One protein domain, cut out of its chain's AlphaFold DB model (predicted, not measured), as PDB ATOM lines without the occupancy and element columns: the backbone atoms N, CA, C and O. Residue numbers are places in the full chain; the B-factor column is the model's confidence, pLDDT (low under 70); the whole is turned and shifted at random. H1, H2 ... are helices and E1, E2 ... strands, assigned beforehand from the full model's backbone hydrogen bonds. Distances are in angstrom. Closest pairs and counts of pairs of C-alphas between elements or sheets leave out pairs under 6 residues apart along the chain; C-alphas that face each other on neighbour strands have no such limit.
ATOM      1  N   THR A   9     244.119 188.834 202.554       83.75
ATOM      2  CA  THR A   9     244.209 188.181 201.253       83.75
ATOM      3  C   THR A   9     244.685 189.185 200.209       83.75
ATOM      4  O   THR A   9     244.288 190.354 200.221       83.75
ATOM      5  N   ILE A  10     245.632 188.758 199.379       86.69
ATOM      6  CA  ILE A  10     246.287 189.569 198.354       86.69
ATOM      7  C   ILE A  10     246.058 188.898 197.004       86.69
ATOM      8  O   ILE A  10     246.397 187.730 196.833       86.69
ATOM      9  N   GLY A  11     245.553 189.658 196.040       86.94
ATOM     10  CA  GLY A  11     245.423 189.232 194.652       86.94
ATOM     11  C   GLY A  11     246.443 189.962 193.796       86.94
ATOM     12  O   GLY A  11     246.519 191.188 193.861       86.94
ATOM     13  N   ILE A  12     247.248 189.241 193.019       87.56
ATOM     14  CA  ILE A  12     248.301 189.837 192.188       87.56
ATOM     15  C   ILE A  12     247.834 189.917 190.739       87.56
ATOM     16  O   ILE A  12     247.327 188.947 190.186       87.56
ATOM     17  N   VAL A  13     248.030 191.083 190.127       87.50
ATOM     18  CA  VAL A  13     247.756 191.337 188.711       87.50
ATOM     19  C   VAL A  13     249.053 191.745 188.025       87.50
ATOM     20  O   VAL A  13     249.675 192.722 188.434       87.50
ATOM     21  N   GLY A  14     249.437 191.032 186.967       82.75
ATOM     22  CA  GLY A  14     250.655 191.287 186.191       82.75
ATOM     23  C   GLY A  14     251.808 190.336 186.521       82.75
ATOM     24  O   GLY A  14     251.760 189.565 187.476       82.75
ATOM     25  N   ASP A  15     252.867 190.396 185.715       73.81
ATOM     26  CA  ASP A  15     253.943 189.404 185.765       73.81
ATOM     27  C   ASP A  15     254.923 189.666 186.915       73.81
ATOM     28  O   ASP A  15     255.794 190.545 186.847       73.81
ATOM     29  N   SER A  16     254.836 188.862 187.980       72.25
ATOM     30  CA  SER A  16     255.860 188.849 189.027       72.25
ATOM     31  C   SER A  16     255.990 187.516 189.754       72.25
ATOM     32  O   SER A  16     255.758 187.402 190.957       72.25
ATOM     33  N   THR A  17     256.499 186.516 189.036       74.19
ATOM     34  CA  THR A  17     256.797 185.185 189.596       74.19
ATOM     35  C   THR A  17     257.726 185.237 190.814       74.19
ATOM     36  O   THR A  17     257.639 184.394 191.702       74.19
ATOM     37  N   GLN A  18     258.614 186.235 190.897       77.12
ATOM     38  CA  GLN A  18     259.480 186.437 192.059       77.12
ATOM     39  C   GLN A  18     258.708 186.953 193.283       77.12
ATOM     40  O   GLN A  18     258.974 186.505 194.395       77.12
ATOM     41  N   LEU A  19     257.757 187.874 193.098       78.56
ATOM     42  CA  LEU A  19     256.962 188.430 194.194       78.56
ATOM     43  C   LEU A  19     256.003 187.388 194.768       78.56
ATOM     44  O   LEU A  19     255.932 187.237 195.984       78.56
ATOM     45  N   GLU A  20     255.334 186.630 193.902       78.88
ATOM     46  CA  GLU A  20     254.476 185.510 194.296       78.88
ATOM     47  C   GLU A  20     255.249 184.473 195.112       78.88
ATOM     48  O   GLU A  20     254.839 184.114 196.215       78.88
ATOM     49  N   ARG A  21     256.416 184.039 194.616       75.94
ATOM     50  CA  ARG A  21     257.261 183.058 195.312       75.94
ATOM     51  C   ARG A  21     257.686 183.527 196.698       75.94
ATOM     52  O   ARG A  21     257.649 182.735 197.630       75.94
ATOM     53  N   GLU A  22     258.067 184.790 196.844       74.50
ATOM     54  CA  GLU A  22     258.531 185.358 198.118       74.50
ATOM     55  C   GLU A  22     257.380 185.627 199.103       74.50
ATOM     56  O   GLU A  22     257.594 185.670 200.316       74.50
ATOM     57  N   LEU A  23     256.148 185.778 198.604       72.81
ATOM     58  CA  LEU A  23     254.940 185.871 199.428       72.81
ATOM     59  C   LEU A  23     254.441 184.495 199.894       72.81
ATOM     60  O   LEU A  23     253.984 184.389 201.029       72.81
ATOM     61  N   ILE A  24     254.550 183.453 199.057       69.06
ATOM     62  CA  ILE A  24     254.158 182.069 199.398       69.06
ATOM     63  C   ILE A  24     255.216 181.396 200.277       69.06
ATOM     64  O   ILE A  24     254.881 180.705 201.238       69.06
ATOM     65  N   TYR A  25     256.491 181.611 199.958       66.19
ATOM     66  CA  TYR A  25     257.636 181.028 200.652       66.19
ATOM     67  C   TYR A  25     258.514 182.127 201.242       66.19
ATOM     68  O   TYR A  25     259.667 182.298 200.830       66.19
ATOM     69  N   PRO A  26     257.998 182.889 202.222       59.19
ATOM     70  CA  PRO A  26     258.854 183.771 202.975       59.19
ATOM     71  C   PRO A  26     259.833 182.870 203.728       59.19
ATOM     72  O   PRO A  26     259.422 182.140 204.622       59.19
ATOM     73  N   ILE A  27     261.120 182.963 203.389       52.72
ATOM     74  CA  ILE A  27     262.262 182.324 204.068       52.72
ATOM     75  C   ILE A  27     262.698 180.979 203.459       52.72
ATOM     76  O   ILE A  27     262.215 179.911 203.811       52.72
ATOM     77  N   TYR A  28     263.767 181.044 202.660       46.09
ATOM     78  CA  TYR A  28     264.904 180.125 202.843       46.09
ATOM     79  C   TYR A  28     266.270 180.723 202.458       46.09
ATOM     80  O   TYR A  28     267.286 180.037 202.518       46.09
ATOM     81  N   ARG A  29     266.346 181.993 202.035       48.44
ATOM     82  CA  ARG A  29     267.600 182.577 201.541       48.44
ATOM     83  C   ARG A  29     267.774 184.005 202.038       48.44
ATOM     84  O   ARG A  29     267.105 184.902 201.547       48.44
ATOM     85  N   HIS A  30     268.656 184.191 203.017       46.84
ATOM     86  CA  HIS A  30     269.770 185.149 202.990       46.84
ATOM     87  C   HIS A  30     270.283 185.419 204.411       46.84
ATOM     88  O   HIS A  30     269.561 185.925 205.266       46.84
ATOM     89  N   GLU A  31     271.554 185.084 204.627       42.03
ATOM     90  CA  GLU A  31     272.355 185.483 205.782       42.03
ATOM     91  C   GLU A  31     272.434 187.019 205.882       42.03
ATOM     92  O   GLU A  31     272.661 187.712 204.884       42.03
ATOM     93  N   GLY A  32     272.266 187.550 207.095       47.06
ATOM     94  CA  GLY A  32     272.467 188.962 207.432       47.06
ATOM     95  C   GLY A  32     271.202 189.679 207.913       47.06
ATOM     96  O   GLY A  32     270.115 189.467 207.384       47.06
ATOM     97  N   ASP A  33     271.376 190.571 208.892       48.97
ATOM     98  CA  ASP A  33     270.392 191.302 209.725       48.97
ATOM     99  C   ASP A  33     269.333 192.178 209.006       48.97
ATOM    100  O   ASP A  33     268.825 193.158 209.549       48.97
ATOM    101  N   LYS A  34     268.965 191.873 207.761       48.22
ATOM    102  CA  LYS A  34     267.952 192.603 206.973       48.22
ATOM    103  C   LYS A  34     266.592 191.902 206.928       48.22
ATOM    104  O   LYS A  34     265.697 192.338 206.202       48.22
ATOM    105  N   CYS A  35     266.413 190.841 207.705       52.06
ATOM    106  CA  CYS A  35     265.210 190.022 207.704       52.06
ATOM    107  C   CYS A  35     264.178 190.518 208.728       52.06
ATOM    108  O   CYS A  35     264.134 190.042 209.853       52.06
ATOM    109  N   PHE A  36     263.281 191.421 208.324       50.53
ATOM    110  CA  PHE A  36     261.999 191.591 209.025       50.53
ATOM    111  C   PHE A  36     260.873 190.942 208.214       50.53
ATOM    112  O   PHE A  36     260.132 191.621 207.512       50.53
ATOM    113  N   TYR A  37     260.752 189.614 208.334       54.84
ATOM    114  CA  TYR A  37     259.777 188.756 207.636       54.84
ATOM    115  C   TYR A  37     258.648 188.241 208.553       54.84
ATOM    116  O   TYR A  37     258.084 187.183 208.319       54.84
ATOM    117  N   TYR A  38     258.282 188.968 209.615       50.38
ATOM    118  CA  TYR A  38     257.231 188.500 210.539       50.38
ATOM    119  C   TYR A  38     255.801 188.715 210.005       50.38
ATOM    120  O   TYR A  38     254.841 188.160 210.531       50.38
ATOM    121  N   LYS A  39     255.628 189.548 208.968       55.41
ATOM    122  CA  LYS A  39     254.298 189.919 208.458       55.41
ATOM    123  C   LYS A  39     253.813 189.063 207.290       55.41
ATOM    124  O   LYS A  39     252.615 189.054 207.069       55.41
ATOM    125  N   SER A  40     254.678 188.359 206.561       55.34
ATOM    126  CA  SER A  40     254.278 187.529 205.408       55.34
ATOM    127  C   SER A  40     253.316 186.403 205.795       55.34
ATOM    128  O   SER A  40     252.353 186.173 205.080       55.34
ATOM    129  N   ALA A  41     253.480 185.798 206.978       60.94
ATOM    130  CA  ALA A  41     252.548 184.804 207.527       60.94
ATOM    131  C   ALA A  41     251.125 185.347 207.784       60.94
ATOM    132  O   ALA A  41     250.188 184.574 207.976       60.94
ATOM    133  N   LEU A  42     250.953 186.674 207.804       69.56
ATOM    134  CA  LEU A  42     249.654 187.337 207.926       69.56
ATOM    135  C   LEU A  42     248.989 187.571 206.566       69.56
ATOM    136  O   LEU A  42     247.900 188.142 206.536       69.56
ATOM    137  N   TYR A  43     249.625 187.168 205.466       75.31
ATOM    138  CA  TYR A  43     249.104 187.346 204.121       75.31
ATOM    139  C   TYR A  43     248.934 186.007 203.409       75.31
ATOM    140  O   TYR A  43     249.760 185.106 203.540       75.31
ATOM    141  N   ARG A  44     247.857 185.883 202.640       80.25
ATOM    142  CA  ARG A  44     247.603 184.754 201.741       80.25
ATOM    143  C   ARG A  44     247.377 185.271 200.336       80.25
ATOM    144  O   ARG A  44     246.753 186.315 200.167       80.25
ATOM    145  N   LEU A  45     247.897 184.547 199.353       83.12
ATOM    146  CA  LEU A  45     247.562 184.803 197.960       83.12
ATOM    147  C   LEU A  45     246.232 184.137 197.634       83.12
ATOM    148  O   LEU A  45     246.037 182.963 197.945       83.12
ATOM    149  N   GLU A  46     245.346 184.902 197.018       85.06
ATOM    150  CA  GLU A  46     244.051 184.451 196.514       85.06
ATOM    151  C   GLU A  46     243.836 185.011 195.107       85.06
ATOM    152  O   GLU A  46     244.642 185.804 194.605       85.06
ATOM    153  N   ASN A  47     242.749 184.591 194.461       83.75
ATOM    154  CA  ASN A  47     242.347 185.181 193.194       83.75
ATOM    155  C   ASN A  47     242.097 186.682 193.364       83.75
ATOM    156  O   ASN A  47     241.678 187.158 194.419       83.75
ATOM    157  N   VAL A  48     242.346 187.430 192.293       83.50
ATOM    158  CA  VAL A  48     242.252 188.894 192.283       83.50
ATOM    159  C   VAL A  48     240.861 189.395 192.675       83.50
ATOM    160  O   VAL A  48     240.765 190.439 193.319       83.50
ATOM    161  N   ASP A  49     239.822 188.650 192.310       80.44
ATOM    162  CA  ASP A  49     238.426 189.016 192.555       80.44
ATOM    163  C   ASP A  49     237.966 188.700 193.988       80.44
ATOM    164  O   ASP A  49     237.081 189.374 194.510       80.44
ATOM    165  N   ASP A  50     238.614 187.735 194.647       80.56
ATOM    166  CA  ASP A  50     238.292 187.294 196.012       80.56
ATOM    167  C   ASP A  50     239.152 188.003 197.077       80.56
ATOM    168  O   ASP A  50     238.820 188.040 198.265       80.56
ATOM    169  N   ALA A  51     240.280 188.585 196.662       84.81
ATOM    170  CA  ALA A  51     241.259 189.160 197.567       84.81
ATOM    171  C   ALA A  51     240.833 190.508 198.172       84.81
ATOM    172  O   ALA A  51     240.298 191.397 197.512       84.81
ATOM    173  N   ALA A  52     241.202 190.723 199.436       83.25
ATOM    174  CA  ALA A  52     240.933 191.964 200.157       83.25
ATOM    175  C   ALA A  52     241.734 193.167 199.627       83.25
ATOM    176  O   ALA A  52     241.299 194.311 199.788       83.25
ATOM    177  N   VAL A  53     242.923 192.929 199.062       86.69
ATOM    178  CA  VAL A  53     243.767 193.956 198.434       86.69
ATOM    179  C   VAL A  53     244.303 193.440 197.107       86.69
ATOM    180  O   VAL A  53     244.916 192.373 197.046       86.69
ATOM    181  N   ARG A  54     244.150 194.248 196.061       89.75
ATOM    182  CA  ARG A  54     244.747 194.007 194.750       89.75
ATOM    183  C   ARG A  54     246.145 194.617 194.690       89.75
ATOM    184  O   ARG A  54     246.338 195.788 195.006       89.75
ATOM    185  N   VAL A  55     247.129 193.845 194.252       90.88
ATOM    186  CA  VAL A  55     248.493 194.306 193.982       90.88
ATOM    187  C   VAL A  55     248.726 194.264 192.481       90.88
ATOM    188  O   VAL A  55     248.851 193.193 191.896       90.88
ATOM    189  N   VAL A  56     248.807 195.436 191.860       91.81
ATOM    190  CA  VAL A  56     249.103 195.567 190.431       91.81
ATOM    191  C   VAL A  56     250.609 195.680 190.258       91.81
ATOM    192  O   VAL A  56     251.222 196.663 190.679       91.81
ATOM    193  N   VAL A  57     251.224 194.674 189.647       92.12
ATOM    194  CA  VAL A  57     252.639 194.685 189.297       92.12
ATOM    195  C   VAL A  57     252.797 195.218 187.881       92.12
ATOM    196  O   VAL A  57     252.249 194.671 186.929       92.12
ATOM    197  N   PHE A  58     253.570 196.292 187.738       91.75
ATOM    198  CA  PHE A  58     253.733 196.970 186.457       91.75
ATOM    199  C   PHE A  58     255.184 197.363 186.206       91.75
ATOM    200  O   PHE A  58     255.913 197.721 187.135       91.75
ATOM    201  N   SER A  59     255.633 197.326 184.950       89.94
ATOM    202  CA  SER A  59     257.006 197.717 184.644       89.94
ATOM    203  C   SER A  59     257.160 199.227 184.534       89.94
ATOM    204  O   SER A  59     256.519 199.889 183.721       89.94
ATOM    205  N   ALA A  60     258.110 199.788 185.279       89.06
ATOM    206  CA  ALA A  60     258.475 201.198 185.172       89.06
ATOM    207  C   ALA A  60     258.995 201.587 183.772       89.06
ATOM    208  O   ALA A  60     258.994 202.765 183.425       89.06
ATOM    209  N   CYS A  61     259.479 200.620 182.987       86.06
ATOM    210  CA  CYS A  61     259.918 200.843 181.610       86.06
ATOM    211  C   CYS A  61     258.746 201.036 180.639       86.06
ATOM    212  O   CYS A  61     258.886 201.800 179.689       86.06
ATOM    213  N   ASP A  62     257.612 200.385 180.901       85.38
ATOM    214  CA  ASP A  62     256.423 200.413 180.042       85.38
ATOM    215  C   ASP A  62     255.459 201.544 180.415       85.38
ATOM    216  O   ASP A  62     254.581 201.899 179.641       85.38
ATOM    217  N   LEU A  63     255.683 202.194 181.559       83.94
ATOM    218  CA  LEU A  63     254.847 203.269 182.104       83.94
ATOM    219  C   LEU A  63     254.654 204.463 181.161       83.94
ATOM    220  O   LEU A  63     253.683 205.192 181.297       83.94
ATOM    221  N   PHE A  64     255.580 204.689 180.228       77.25
ATOM    222  CA  PHE A  64     255.427 205.734 179.216       77.25
ATOM    223  C   PHE A  64     254.516 205.311 178.054       77.25
ATOM    224  O   PHE A  64     253.806 206.154 177.520       77.25
ATOM    225  N   CYS A  65     254.547 204.036 177.663       79.00
ATOM    226  CA  CYS A  65     253.801 203.534 176.509       79.00
ATOM    227  C   CYS A  65     252.394 203.060 176.889       79.00
ATOM    228  O   CYS A  65     251.457 203.288 176.139       79.00
ATOM    229  N   ASP A  66     252.254 202.448 178.067       84.50
ATOM    230  CA  ASP A  66     251.095 201.626 178.425       84.50
ATOM    231  C   ASP A  66     250.409 202.148 179.708       84.50
ATOM    232  O   ASP A  66     249.901 201.389 180.534       84.50
ATOM    233  N   ILE A  67     250.414 203.471 179.923       83.88
ATOM    234  CA  ILE A  67     249.841 204.088 181.135       83.88
ATOM    235  C   ILE A  67     248.320 203.908 181.233       83.88
ATOM    236  O   ILE A  67     247.786 203.795 182.333       83.88
ATOM    237  N   GLU A  68     247.635 203.843 180.090       82.69
ATOM    238  CA  GLU A  68     246.195 203.573 180.009       82.69
ATOM    239  C   GLU A  68     245.869 202.175 180.530       82.69
ATOM    240  O   GLU A  68     244.940 202.006 181.315       82.69
ATOM    241  N   GLN A  69     246.692 201.179 180.186       86.56
ATOM    242  CA  GLN A  69     246.547 199.832 180.725       86.56
ATOM    243  C   GLN A  69     246.698 199.842 182.251       86.56
ATOM    244  O   GLN A  69     245.894 199.235 182.949       86.56
ATOM    245  N   LEU A  70     247.684 200.570 182.785       86.94
ATOM    246  CA  LEU A  70     247.867 200.693 184.232       86.94
ATOM    247  C   LEU A  70     246.649 201.329 184.923       86.94
ATOM    248  O   LEU A  70     246.269 200.867 185.996       86.94
ATOM    249  N   LEU A  71     246.033 202.348 184.315       86.06
ATOM    250  CA  LEU A  71     244.803 202.966 184.825       86.06
ATOM    251  C   LEU A  71     243.649 201.959 184.886       86.06
ATOM    252  O   LEU A  71     243.000 201.856 185.922       86.06
ATOM    253  N   MET A  72     243.456 201.167 183.828       85.12
ATOM    254  CA  MET A  72     242.417 200.129 183.782       85.12
ATOM    255  C   MET A  72     242.609 199.055 184.861       85.12
ATOM    256  O   MET A  72     241.641 198.591 185.449       85.12
ATOM    257  N   LEU A  73     243.854 198.671 185.162       86.06
ATOM    258  CA  LEU A  73     244.143 197.673 186.203       86.06
ATOM    259  C   LEU A  73     243.906 198.197 187.633       86.06
ATOM    260  O   LEU A  73     243.771 197.398 188.566       86.06
ATOM    261  N   CYS A  74     243.875 199.521 187.812       84.62
ATOM    262  CA  CYS A  74     243.713 200.193 189.104       84.62
ATOM    263  C   CYS A  74     242.261 200.604 189.410       84.62
ATOM    264  O   CYS A  74     242.046 201.425 190.294       84.62
ATOM    265  N   ASP A  75     241.272 200.021 188.730       79.00
ATOM    266  CA  ASP A  75     239.842 200.343 188.875       79.00
ATOM    267  C   ASP A  75     239.227 200.043 190.263       79.00
ATOM    268  O   ASP A  75     238.105 200.457 190.554       79.00
ATOM    269  N   ASN A  76     239.950 199.342 191.143       74.81
ATOM    270  CA  ASN A  76     239.460 198.909 192.449       74.81
ATOM    271  C   ASN A  76     239.965 199.829 193.589       74.81
ATOM    272  O   ASN A  76     241.172 200.092 193.668       74.81
ATOM    273  N   PRO A  77     239.103 200.258 194.537       68.38
ATOM    274  CA  PRO A  77     239.476 201.150 195.645       68.38
ATOM    275  C   PRO A  77     240.563 200.601 196.582       68.38
ATOM    276  O   PRO A  77     241.237 201.379 197.262       68.38
ATOM    277  N   LYS A  78     240.761 199.276 196.639       84.81
ATOM    278  CA  LYS A  78     241.804 198.633 197.458       84.81
ATOM    279  C   LYS A  78     242.942 198.095 196.600       84.81
ATOM    280  O   LYS A  78     243.294 196.919 196.676       84.81
ATOM    281  N   THR A  79     243.534 198.978 195.804       87.88
ATOM    282  CA  THR A  79     244.672 198.649 194.940       87.88
ATOM    283  C   THR A  79     245.986 199.174 195.516       87.88
ATOM    284  O   THR A  79     246.026 200.219 196.157       87.88
ATOM    285  N   VAL A  80     247.085 198.455 195.296       90.12
ATOM    286  CA  VAL A  80     248.463 198.908 195.527       90.12
ATOM    287  C   VAL A  80     249.275 198.629 194.271       90.12
ATOM    288  O   VAL A  80     249.303 197.501 193.790       90.12
ATOM    289  N   VAL A  81     249.991 199.627 193.761       91.88
ATOM    290  CA  VAL A  81     250.822 199.456 192.563       91.88
ATOM    291  C   VAL A  81     252.261 199.171 192.959       91.88
ATOM    292  O   VAL A  81     252.891 199.955 193.671       91.88
ATOM    293  N   TYR A  82     252.817 198.076 192.459       92.81
ATOM    294  CA  TYR A  82     254.218 197.716 192.608       92.81
ATOM    295  C   TYR A  82     254.957 197.893 191.278       92.81
ATOM    296  O   TYR A  82     254.762 197.136 190.330       92.81
ATOM    297  N   LEU A  83     255.835 198.897 191.204       92.06
ATOM    298  CA  LEU A  83     256.627 199.161 190.006       92.06
ATOM    299  C   LEU A  83     257.942 198.387 190.005       92.06
ATOM    300  O   LEU A  83     258.828 198.660 190.827       92.06
ATOM    301  N   THR A  84     258.098 197.503 189.025       90.94
ATOM    302  CA  THR A  84     259.335 196.762 188.743       90.94
ATOM    303  C   THR A  84     260.242 197.534 187.791       90.94
ATOM    304  O   THR A  84     259.838 198.513 187.161       90.94
ATOM    305  N   ASN A  85     261.507 197.129 187.669       87.94
ATOM    306  CA  ASN A  85     262.460 197.685 186.699       87.94
ATOM    307  C   ASN A  85     262.742 199.197 186.850       87.94
ATOM    308  O   ASN A  85     263.341 199.818 185.966       87.94
ATOM    309  N   CYS A  86     262.442 199.802 188.007       88.56
ATOM    310  CA  CYS A  86     262.666 201.229 188.306       88.56
ATOM    311  C   CYS A  86     264.117 201.701 188.092       88.56
ATOM    312  O   CYS A  86     264.396 202.889 187.903       88.56
ATOM    313  N   ARG A  87     265.087 200.786 188.174       87.50
ATOM    314  CA  ARG A  87     266.504 201.061 187.886       87.50
ATOM    315  C   ARG A  87     266.787 201.128 186.394       87.50
ATOM    316  O   ARG A  87     267.526 202.010 185.964       87.50
ATOM    317  N   ARG A  88     266.212 200.204 185.624       86.12
ATOM    318  CA  ARG A  88     266.339 200.168 184.168       86.12
ATOM    319  C   ARG A  88     265.675 201.401 183.560       86.12
ATOM    320  O   ARG A  88     266.337 202.107 182.810       86.12
ATOM    321  N   ALA A  89     264.467 201.740 184.008       85.62
ATOM    322  CA  ALA A  89     263.765 202.959 183.610       85.62
ATOM    323  C   ALA A  89     264.613 204.224 183.851       85.62
ATOM    324  O   ALA A  89     264.809 205.028 182.941       85.62
ATOM    325  N   ARG A  90     265.232 204.354 185.035       85.75
ATOM    326  CA  ARG A  90     266.146 205.474 185.330       85.75
ATOM    327  C   ARG A  90     267.365 205.527 184.410       85.75
ATOM    328  O   ARG A  90     267.746 206.616 183.995       85.75
ATOM    329  N   ARG A  91     267.974 204.380 184.081       84.69
ATOM    330  CA  ARG A  91     269.098 204.317 183.124       84.69
ATOM    331  C   ARG A  91     268.682 204.714 181.708       84.69
ATOM    332  O   ARG A  91     269.504 205.241 180.972       84.69
ATOM    333  N   MET A  92     267.423 204.487 181.347       81.00
ATOM    334  CA  MET A  92     266.846 204.909 180.067       81.00
ATOM    335  C   MET A  92     266.479 206.404 180.037       81.00
ATOM    336  O   MET A  92     266.061 206.905 178.997       81.00
ATOM    337  N   GLY A  93     266.643 207.124 181.153       81.19
ATOM    338  CA  GLY A  93     266.315 208.548 181.268       81.19
ATOM    339  C   GLY A  93     264.881 208.832 181.721       81.19
ATOM    340  O   GLY A  93     264.483 209.996 181.763       81.19
ATOM    341  N   LEU A  94     264.105 207.808 182.101       83.06
ATOM    342  CA  LEU A  94     262.750 207.984 182.626       83.06
ATOM    343  C   LEU A  94     262.798 208.468 184.082       83.06
ATOM    344  O   LEU A  94     263.391 207.832 184.962       83.06
ATOM    345  N   LYS A  95     262.138 209.595 184.348       84.88
ATOM    346  CA  LYS A  95     261.930 210.163 185.682       84.88
ATOM    347  C   LYS A  95     260.455 210.026 186.052       84.88
ATOM    348  O   LYS A  95     259.627 210.808 185.600       84.88
ATOM    349  N   ILE A  96     260.148 209.050 186.900       85.50
ATOM    350  CA  ILE A  96     258.780 208.776 187.359       85.50
ATOM    351  C   ILE A  96     258.561 209.473 188.701       85.50
ATOM    352  O   ILE A  96     259.239 209.161 189.691       85.50
ATOM    353  N   ASP A  97     257.626 210.419 188.741       85.69
ATOM    354  CA  ASP A  97     257.215 211.073 189.980       85.69
ATOM    355  C   ASP A  97     256.211 210.190 190.727       85.69
ATOM    356  O   ASP A  97     255.034 210.098 190.379       85.69
ATOM    357  N   LYS A  98     256.708 209.548 191.789       85.94
ATOM    358  CA  LYS A  98     255.951 208.595 192.603       85.94
ATOM    359  C   LYS A  98     254.669 209.202 193.158       85.94
ATOM    360  O   LYS A  98     253.643 208.532 193.191       85.94
ATOM    361  N   LYS A  99     254.760 210.442 193.649       82.12
ATOM    362  CA  LYS A  99     253.625 211.101 194.290       82.12
ATOM    363  C   LYS A  99     252.556 211.315 193.238       82.12
ATOM    364  O   LYS A  99     251.459 210.816 193.414       82.12
ATOM    365  N   ARG A 100     252.905 211.950 192.115       79.56
ATOM    366  CA  ARG A 100     251.965 212.221 191.015       79.56
ATOM    367  C   ARG A 100     251.308 210.969 190.462       79.56
ATOM    368  O   ARG A 100     250.108 210.993 190.238       79.56
ATOM    369  N   LEU A 101     252.069 209.891 190.285       84.50
ATOM    370  CA  LEU A 101     251.496 208.623 189.841       84.50
ATOM    371  C   LEU A 101     250.467 208.102 190.849       84.50
ATOM    372  O   LEU A 101     249.390 207.686 190.460       84.50
ATOM    373  N   SER A 102     250.781 208.191 192.142       84.69
ATOM    374  CA  SER A 102     249.863 207.797 193.211       84.69
ATOM    375  C   SER A 102     248.593 208.655 193.261       84.69
ATOM    376  O   SER A 102     247.531 208.121 193.541       84.69
ATOM    377  N   TYR A 103     248.687 209.953 192.945       79.50
ATOM    378  CA  TYR A 103     247.511 210.815 192.778       79.50
ATOM    379  C   TYR A 103     246.678 210.418 191.560       79.50
ATOM    380  O   TYR A 103     245.469 210.315 191.664       79.50
ATOM    381  N   MET A 104     247.325 210.215 190.410       80.50
ATOM    382  CA  MET A 104     246.647 209.899 189.150       80.50
ATOM    383  C   MET A 104     245.926 208.546 189.199       80.50
ATOM    384  O   MET A 104     244.886 208.400 188.577       80.50
ATOM    385  N   LEU A 105     246.496 207.566 189.905       83.06
ATOM    386  CA  LEU A 105     245.918 206.228 190.060       83.06
ATOM    387  C   LEU A 105     245.057 206.081 191.319       83.06
ATOM    388  O   LEU A 105     244.558 204.992 191.573       83.06
ATOM    389  N   GLU A 106     244.990 207.120 192.155       81.62
ATOM    390  CA  GLU A 106     244.212 207.132 193.403       81.62
ATOM    391  C   GLU A 106     244.554 205.980 194.363       81.62
ATOM    392  O   GLU A 106     243.768 205.572 195.216       81.62
ATOM    393  N   CYS A 107     245.779 205.466 194.258       85.19
ATOM    394  CA  CYS A 107     246.268 204.336 195.029       85.19
ATOM    395  C   CYS A 107     247.761 204.494 195.350       85.19
ATOM    396  O   CYS A 107     248.494 205.230 194.672       85.19
ATOM    397  N   PRO A 108     248.276 203.835 196.402       88.44
ATOM    398  CA  PRO A 108     249.675 203.938 196.756       88.44
ATOM    399  C   PRO A 108     250.550 203.172 195.771       88.44
ATOM    400  O   PRO A 108     250.321 202.007 195.451       88.44
ATOM    401  N   VAL A 109     251.647 203.817 195.390       90.19
ATOM    402  CA  VAL A 109     252.686 203.213 194.556       90.19
ATOM    403  C   VAL A 109     253.861 202.769 195.430       90.19
ATOM    404  O   VAL A 109     254.255 203.455 196.377       90.19
ATOM    405  N   VAL A 110     254.494 201.651 195.103       90.94
ATOM    406  CA  VAL A 110     255.718 201.141 195.728       90.94
ATOM    407  C   VAL A 110     256.736 200.853 194.633       90.94
ATOM    408  O   VAL A 110     256.418 200.251 193.619       90.94
ATOM    409  N   TYR A 111     257.973 201.314 194.817       91.12
ATOM    410  CA  TYR A 111     259.050 201.070 193.858       91.12
ATOM    411  C   TYR A 111     259.888 199.877 194.288       91.12
ATOM    412  O   TYR A 111     260.325 199.800 195.444       91.12
ATOM    413  N   GLU A 112     260.211 199.028 193.322       87.38
ATOM    414  CA  GLU A 112     261.269 198.044 193.458       87.38
ATOM    415  C   GLU A 112     262.617 198.737 193.730       87.38
ATOM    416  O   GLU A 112     263.050 199.660 193.021       87.38
ATOM    417  N   ASN A 113     263.282 198.304 194.801       82.00
ATOM    418  CA  ASN A 113     264.571 198.836 195.231       82.00
ATOM    419  C   ASN A 113     265.715 197.893 194.848       82.00
ATOM    420  O   ASN A 113     265.504 196.763 194.438       82.00
ATOM    421  N   ARG A 114     266.967 198.347 195.043       76.88
ATOM    422  CA  ARG A 114     268.166 197.491 194.890       76.88
ATOM    423  C   ARG A 114     268.043 196.176 195.653       76.88
ATOM    424  O   ARG A 114     268.525 195.155 195.189       76.88
ATOM    425  N   PHE A 115     267.504 196.286 196.860       78.06
ATOM    426  CA  PHE A 115     267.340 195.194 197.795       78.06
ATOM    427  C   PHE A 115     265.862 194.836 197.808       78.06
ATOM    428  O   PHE A 115     265.048 195.618 198.308       78.06
ATOM    429  N   PHE A 116     265.549 193.675 197.238       76.31
ATOM    430  CA  PHE A 116     264.184 193.200 197.052       76.31
ATOM    431  C   PHE A 116     263.407 193.129 198.380       76.31
ATOM    432  O   PHE A 116     262.301 193.661 198.468       76.31
ATOM    433  N   ALA A 117     264.047 192.638 199.448       75.38
ATOM    434  CA  ALA A 117     263.484 192.574 200.801       75.38
ATOM    435  C   ALA A 117     262.964 193.932 201.315       75.38
ATOM    436  O   ALA A 117     261.877 194.031 201.877       75.38
ATOM    437  N   ASN A 118     263.693 195.027 201.059       79.06
ATOM    438  CA  ASN A 118     263.268 196.361 201.490       79.06
ATOM    439  C   ASN A 118     262.044 196.860 200.712       79.06
ATOM    440  O   ASN A 118     261.216 197.585 201.265       79.06
ATOM    441  N   SER A 119     261.940 196.535 199.420       82.75
ATOM    442  CA  SER A 119     260.740 196.841 198.631       82.75
ATOM    443  C   SER A 119     259.551 195.979 199.038       82.75
ATOM    444  O   SER A 119     258.449 196.511 199.120       82.75
ATOM    445  N   LEU A 120     259.777 194.705 199.361       80.94
ATOM    446  CA  LEU A 120     258.737 193.794 199.828       80.94
ATOM    447  C   LEU A 120     258.183 194.236 201.189       80.94
ATOM    448  O   LEU A 120     256.977 194.369 201.344       80.94
ATOM    449  N   ASN A 121     259.045 194.596 202.143       80.75
ATOM    450  CA  ASN A 121     258.613 195.120 203.443       80.75
ATOM    451  C   ASN A 121     257.783 196.402 203.311       80.75
ATOM    452  O   ASN A 121     256.774 196.568 203.999       80.75
ATOM    453  N   LYS A 122     258.176 197.297 202.396       84.44
ATOM    454  CA  LYS A 122     257.386 198.493 202.074       84.44
ATOM    455  C   LYS A 122     256.035 198.112 201.477       84.44
ATOM    456  O   LYS A 122     255.028 198.612 201.962       84.44
ATOM    457  N   LEU A 123     256.009 197.200 200.507       86.62
ATOM    458  CA  LEU A 123     254.775 196.706 199.903       86.62
ATOM    459  C   LEU A 123     253.830 196.119 200.958       86.62
ATOM    460  O   LEU A 123     252.707 196.591 201.087       86.62
ATOM    461  N   LEU A 124     254.305 195.189 201.788       83.00
ATOM    462  CA  LEU A 124     253.513 194.580 202.859       83.00
ATOM    463  C   LEU A 124     253.018 195.609 203.883       83.00
ATOM    464  O   LEU A 124     251.906 195.489 204.393       83.00
ATOM    465  N   SER A 125     253.813 196.636 204.197       82.06
ATOM    466  CA  SER A 125     253.363 197.724 205.074       82.06
ATOM    467  C   SER A 125     252.257 198.566 204.436       82.06
ATOM    468  O   SER A 125     251.312 198.950 205.118       82.06
ATOM    469  N   THR A 126     252.338 198.813 203.129       84.25
ATOM    470  CA  THR A 126     251.335 199.566 202.374       84.25
ATOM    471  C   THR A 126     250.046 198.770 202.225       84.25
ATOM    472  O   THR A 126     248.981 199.317 202.483       84.25
ATOM    473  N   ILE A 127     250.137 197.475 201.913       84.69
ATOM    474  CA  ILE A 127     248.986 196.563 201.887       84.69
ATOM    475  C   ILE A 127     248.298 196.552 203.248       84.69
ATOM    476  O   ILE A 127     247.073 196.612 203.296       84.69
ATOM    477  N   HIS A 128     249.058 196.540 204.352       81.75
ATOM    478  CA  HIS A 128     248.488 196.622 205.698       81.75
ATOM    479  C   HIS A 128     247.651 197.895 205.888       81.75
ATOM    480  O   HIS A 128     246.540 197.854 206.401       81.75
ATOM    481  N   ILE A 129     248.174 199.038 205.458       78.38
ATOM    482  CA  ILE A 129     247.458 200.308 205.584       78.38
ATOM    483  C   ILE A 129     246.195 200.281 204.715       78.38
ATOM    484  O   ILE A 129     245.112 200.517 205.233       78.38
ATOM    485  N   VAL A 130     246.317 199.907 203.436       81.75
ATOM    486  CA  VAL A 130     245.200 199.910 202.473       81.75
ATOM    487  C   VAL A 130     244.083 198.951 202.867       81.75
ATOM    488  O   VAL A 130     242.914 199.272 202.703       81.75
ATOM    489  N   SER A 131     244.420 197.783 203.410       78.75
ATOM    490  CA  SER A 131     243.406 196.820 203.867       78.75
ATOM    491  C   SER A 131     242.606 197.320 205.070       78.75
ATOM    492  O   SER A 131     241.418 197.009 205.153       78.75
ATOM    493  N   ASP A 132     243.233 198.088 205.970       75.69
ATOM    494  CA  ASP A 132     242.582 198.657 207.159       75.69
ATOM    495  C   ASP A 132     241.842 199.973 206.871       75.69
ATOM    496  O   ASP A 132     240.946 200.349 207.626       75.69
ATOM    497  N   THR A 133     242.193 200.681 205.795       67.69
ATOM    498  CA  THR A 133     241.524 201.925 205.394       67.69
ATOM    499  C   THR A 133     240.376 201.652 204.413       67.69
ATOM    500  O   THR A 133     240.579 200.933 203.435       67.69
ATOM    501  N   PRO A 134     239.181 202.241 204.605       56.22
ATOM    502  CA  PRO A 134     238.055 202.064 203.683       56.22
ATOM    503  C   PRO A 134     238.291 202.718 202.310       56.22
ATOM    504  O   PRO A 134     237.757 202.239 201.316       56.22
ATOM    505  N   SER A 135     239.125 203.759 202.240       56.50
ATOM    506  CA  SER A 135     239.510 204.450 201.007       56.50
ATOM    507  C   SER A 135     240.933 205.004 201.129       56.50
ATOM    508  O   SER A 135     241.291 205.572 202.160       56.50
ATOM    509  N   TYR A 136     241.755 204.866 200.080       53.31
ATOM    510  CA  TYR A 136     243.070 205.532 200.006       53.31
ATOM    511  C   TYR A 136     242.942 207.057 199.827       53.31
ATOM    512  O   TYR A 136     243.838 207.828 200.180       53.31
ATOM    513  N   TYR A 137     241.786 207.492 199.328       48.31
ATOM    514  CA  TYR A 137     241.361 208.879 199.304       48.31
ATOM    515  C   TYR A 137     241.264 209.444 200.715       48.31
ATOM    516  O   TYR A 137     240.380 209.043 201.469       48.31
ATOM    517  N   THR A 138     242.209 210.322 201.066       44.06
ATOM    518  CA  THR A 138     242.047 211.524 201.923       44.06
ATOM    519  C   THR A 138     243.382 212.115 202.403       44.06
ATOM    520  O   THR A 138     243.394 213.206 202.960       44.06
ATOM    521  N   ALA A 139     244.542 211.483 202.187       41.25
ATOM    522  CA  ALA A 139     245.801 212.049 202.709       41.25
ATOM    523  C   ALA A 139     246.454 213.114 201.807       41.25
ATOM    524  O   ALA A 139     247.454 213.729 202.183       41.25
ATOM    525  N   LEU A 140     245.949 213.296 200.590       46.72
ATOM    526  CA  LEU A 140     246.624 214.046 199.546       46.72
ATOM    527  C   LEU A 140     245.573 214.600 198.566       46.72
ATOM    528  O   LEU A 140     245.512 214.176 197.425       46.72
ATOM    529  N   ASP A 141     244.761 215.566 198.991       44.16
ATOM    530  CA  ASP A 141     244.008 216.419 198.064       44.16
ATOM    531  C   ASP A 141     244.856 217.651 197.770       44.16
ATOM    532  O   ASP A 141     244.916 218.615 198.531       44.16
ATOM    533  N   ASN A 142     245.606 217.592 196.672       48.50
ATOM    534  CA  ASN A 142     246.270 218.769 196.133       48.50
ATOM    535  C   ASN A 142     246.102 218.752 194.606       48.50
ATOM    536  O   ASN A 142     246.947 218.188 193.899       48.50
ATOM    537  N   PRO A 143     245.022 219.354 194.071       51.50
ATOM    538  CA  PRO A 143     244.694 219.312 192.639       51.50
ATOM    539  C   PRO A 143     245.807 219.903 191.753       51.50
ATOM    540  O   PRO A 143     245.938 219.573 190.575       51.50
ATOM    541  N   CYS A 144     246.687 220.723 192.334       52.03
ATOM    542  CA  CYS A 144     247.869 221.281 191.679       52.03
ATOM    543  C   CYS A 144     248.923 220.231 191.274       52.03
ATOM    544  O   CYS A 144     249.741 220.496 190.388       52.03
ATOM    545  N   ILE A 145     248.943 219.056 191.913       52.00
ATOM    546  CA  ILE A 145     249.938 218.003 191.654       52.00
ATOM    547  C   ILE A 145     249.533 217.136 190.453       52.00
ATOM    548  O   ILE A 145     250.411 216.738 189.686       52.00
ATOM    549  N   ALA A 146     248.229 216.931 190.237       48.25
ATOM    550  CA  ALA A 146     247.683 216.141 189.130       48.25
ATOM    551  C   ALA A 146     247.895 216.786 187.744       48.25
ATOM    552  O   ALA A 146     247.996 216.091 186.741       48.25
ATOM    553  N   ARG A 147     248.033 218.119 187.673       46.09
ATOM    554  CA  ARG A 147     248.195 218.861 186.403       46.09
ATOM    555  C   ARG A 147     249.573 218.744 185.744       46.09
ATOM    556  O   ARG A 147     249.763 219.254 184.643       46.09
ATOM    557  N   LYS A 148     250.565 218.144 186.403       55.03
ATOM    558  CA  LYS A 148     251.931 218.029 185.867       55.03
ATOM    559  C   LYS A 148     252.205 216.589 185.445       55.03
ATOM    560  O   LYS A 148     251.807 215.669 186.149       55.03
ATOM    561  N   SER A 149     252.948 216.393 184.351       56.28
ATOM    562  CA  SER A 149     253.245 215.052 183.833       56.28
ATOM    563  C   SER A 149     253.834 214.128 184.908       56.28
ATOM    564  O   SER A 149     254.704 214.519 185.701       56.28
ATOM    565  N   VAL A 150     253.314 212.900 184.952       61.75
ATOM    566  CA  VAL A 150     253.716 211.851 185.900       61.75
ATOM    567  C   VAL A 150     255.077 211.261 185.528       61.75
ATOM    568  O   VAL A 150     255.906 210.969 186.394       61.75
ATOM    569  N   VAL A 151     255.324 211.149 184.225       61.03
ATOM    570  CA  VAL A 151     256.591 210.711 183.651       61.03
ATOM    571  C   VAL A 151     257.257 211.911 182.986       61.03
ATOM    572  O   VAL A 151     256.685 212.568 182.118       61.03
ATOM    573  N   GLY A 152     258.471 212.220 183.426       56.62
ATOM    574  CA  GLY A 152     259.353 213.190 182.791       56.62
ATOM    575  C   GLY A 152     260.540 212.490 182.142       56.62
ATOM    576  O   GLY A 152     261.005 211.460 182.626       56.62
ATOM    577  N   LEU A 153     261.068 213.070 181.071       54.59
ATOM    578  CA  LEU A 153     262.243 212.557 180.373       54.59
ATOM    579  C   LEU A 153     263.458 213.427 180.699       54.59
ATOM    580  O   LEU A 153     263.420 214.650 180.586       54.59
ATOM    581  N   ARG A 154     264.549 212.789 181.125       50.38
ATOM    582  CA  ARG A 154     265.885 213.389 181.213       50.38
ATOM    583  C   ARG A 154     266.750 212.738 180.133       50.38
ATOM    584  O   ARG A 154     267.510 211.819 180.422       50.38
ATOM    585  N   GLY A 155     266.592 213.164 178.883       50.72
ATOM    586  CA  GLY A 155     267.384 212.646 177.765       50.72
ATOM    587  C   GLY A 155     266.911 213.162 176.410       50.72
ATOM    588  O   GLY A 155     265.754 213.553 176.270       50.72
ATOM    589  N   SER A 156     267.816 213.187 175.428       54.31
ATOM    590  CA  SER A 156     267.492 213.536 174.043       54.31
ATOM    591  C   SER A 156     266.575 212.476 173.421       54.31
ATOM    592  O   SER A 156     266.673 211.293 173.746       54.31
ATOM    593  N   PHE A 157     265.704 212.894 172.497       56.69
ATOM    594  CA  PHE A 157     264.725 212.054 171.783       56.69
ATOM    595  C   PHE A 157     265.278 210.709 171.251       56.69
ATOM    596  O   PHE A 157     264.538 209.735 171.119       56.69
ATOM    597  N   TYR A 158     266.589 210.616 171.009       55.53
ATOM    598  CA  TYR A 158     267.277 209.420 170.519       55.53
ATOM    599  C   TYR A 158     267.209 208.195 171.449       55.53
ATOM    600  O   TYR A 158     267.108 207.068 170.957       55.53
ATOM    601  N   SER A 159     267.242 208.363 172.776       58.16
ATOM    602  CA  SER A 159     267.163 207.208 173.693       58.16
ATOM    603  C   SER A 159     265.763 206.585 173.728       58.16
ATOM    604  O   SER A 159     265.624 205.387 173.981       58.16
ATOM    605  N   ILE A 160     264.740 207.385 173.416       56.62
ATOM    606  CA  ILE A 160     263.327 206.995 173.374       56.62
ATOM    607  C   ILE A 160     263.047 206.174 172.119       56.62
ATOM    608  O   ILE A 160     262.517 205.072 172.232       56.62
ATOM    609  N   ILE A 161     263.480 206.651 170.946       63.38
ATOM    610  CA  ILE A 161     263.340 205.902 169.686       63.38
ATOM    611  C   ILE A 161     264.029 204.545 169.820       63.38
ATOM    612  O   ILE A 161     263.437 203.527 169.488       63.38
ATOM    613  N   LYS A 162     265.227 204.493 170.414       60.09
ATOM    614  CA  LYS A 162     265.918 203.221 170.657       60.09
ATOM    615  C   LYS A 162     265.118 202.275 171.563       60.09
ATOM    616  O   LYS A 162     265.119 201.074 171.321       60.09
ATOM    617  N   SER A 163     264.434 202.792 172.585       56.88
ATOM    618  CA  SER A 163     263.578 201.988 173.468       56.88
ATOM    619  C   SER A 163     262.324 201.471 172.761       56.88
ATOM    620  O   SER A 163     261.985 200.300 172.912       56.88
ATOM    621  N   ILE A 164     261.651 202.333 171.996       63.72
ATOM    622  CA  ILE A 164     260.446 201.985 171.233       63.72
ATOM    623  C   ILE A 164     260.807 200.948 170.165       63.72
ATOM    624  O   ILE A 164     260.220 199.871 170.127       63.72
ATOM    625  N   VAL A 165     261.853 201.207 169.377       62.88
ATOM    626  CA  VAL A 165     262.351 200.292 168.341       62.88
ATOM    627  C   VAL A 165     262.761 198.947 168.945       62.88
ATOM    628  O   VAL A 165     262.417 197.911 168.395       62.88
ATOM    629  N   HIS A 166     263.408 198.910 170.114       57.16
ATOM    630  CA  HIS A 166     263.775 197.635 170.743       57.16
ATOM    631  C   HIS A 166     262.555 196.813 171.222       57.16
ATOM    632  O   HIS A 166     262.655 195.585 171.295       57.16
ATOM    633  N   LYS A 167     261.415 197.445 171.544       52.53
ATOM    634  CA  LYS A 167     260.160 196.735 171.870       52.53
ATOM    635  C   LYS A 167     259.493 196.182 170.602       52.53
ATOM    636  O   LYS A 167     259.014 195.056 170.631       52.53
ATOM    637  N   PHE A 168     259.550 196.917 169.488       50.56
ATOM    638  CA  PHE A 168     258.963 196.503 168.204       50.56
ATOM    639  C   PHE A 168     259.815 195.514 167.388       50.56
ATOM    640  O   PHE A 168     259.258 194.741 166.623       50.56
ATOM    641  N   VAL A 169     261.140 195.474 167.568       50.62
ATOM    642  CA  VAL A 169     262.054 194.551 166.847       50.62
ATOM    643  C   VAL A 169     262.082 193.135 167.457       50.62
ATOM    644  O   VAL A 169     262.780 192.254 166.970       50.62
ATOM    645  N   LYS A 170     261.333 192.885 168.537       41.84
ATOM    646  CA  LYS A 170     261.213 191.551 169.154       41.84
ATOM    647  C   LYS A 170     260.038 190.705 168.631       41.84
ATOM    648  O   LYS A 170     259.755 189.677 169.243       41.84
TER     649      LYS A 170
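This is residues 9 to 170 of the 171 residues of an uncharacterized protein of Oscillospiraceae bacterium (UniProt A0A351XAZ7). A strongly twisted five-stranded parallel sheet forms the core, with the long helix H5 and the shorter H1 over one face, and H2 and H4 over the other. Beyond it, E5 and E7 pair as a small two-stranded sheet; H6 packs on H4, and H7 lies far from the core at the end of the printed part. The 162 printed residues include seven named helices and seven named strands, in the order E1 H1 E2 E3 H2 E4 H3 E5 H4 E6 H5 H6 E7 H7, of mixed class. The larger sheet runs E2, E1, E3, E4, E6; E5 and E7 are antiparallel. The whole is compact, with a radius of gyration of the C-alphas of 16.6 A and spans of 47 by 39 by 29 A.

E1, residues 9 to 13, begins with C-alpha 9 at (244.209, 188.181, 201.253). H1 is residues 17 to 24, E2 43 to 45, and E3 53 to 59, 19.5 A long. H2 is residues 67 to 73, E4 79 to 84, 16.0 A long, H3 86 to 91, E5 94 to 96, H4 98 to 104 and E6 109 to 111. H5, residues 116 to 132, measures 24.5 A and begins with C-alpha 116 at (264.184, 193.200, 197.052). H6 is residues 143 to 146, E7 151 to 153, and H7, residues 157 to 168, 17.0 A long, ends with C-alpha 168 at (258.963, 196.503, 168.204).

The larger sheet has helices on both faces, three layers. N 10 and O 44 are 2.8 A apart between E1 and E2, N 55 and O 11 2.8 A between E3 and E1, N 82 and O 56 2.8 A between E4 and E3, and N 110 and O 81 2.7 A between E6 and E4. E1, H1, E2 and E3, H2, E4 are strand-helix-strand units, parallel neighbour strands with a helix between, both with right-handed crossovers. H5 is on the sheet; its closest C-alphas to E6 are those of Leu 123 and Val 110, 6.2 A. H2, on the opposite face from H1, lies over E3 at a height over the sheet of 9.7 A. H4 is on the same face as H2, with Ser 102 and Val 109 of E6 as closest C-alphas, 5.5 A. H3 only grazes the sheet. H4 and H6 touch, with Arg 100 and Ala 146 as closest C-alphas, 6.1 A. N 95 and O 152, between E5 and E7, are 2.8 A apart. H7 touches no helix. Every O i to N i+4 pair is within hydrogen-bond range in H1, H2, H3, H4, H5 and H7; H6 is too short for one.

The farthest C-alphas, those of Leu 42 and Tyr 158, are 46.9 A apart. The printed part has no cut. The link from H1 to E2 is long, 18 residues. Mean pLDDT of the printed part is 73.0; residues 24 to 42, 77 and 133 to 170 are under 70.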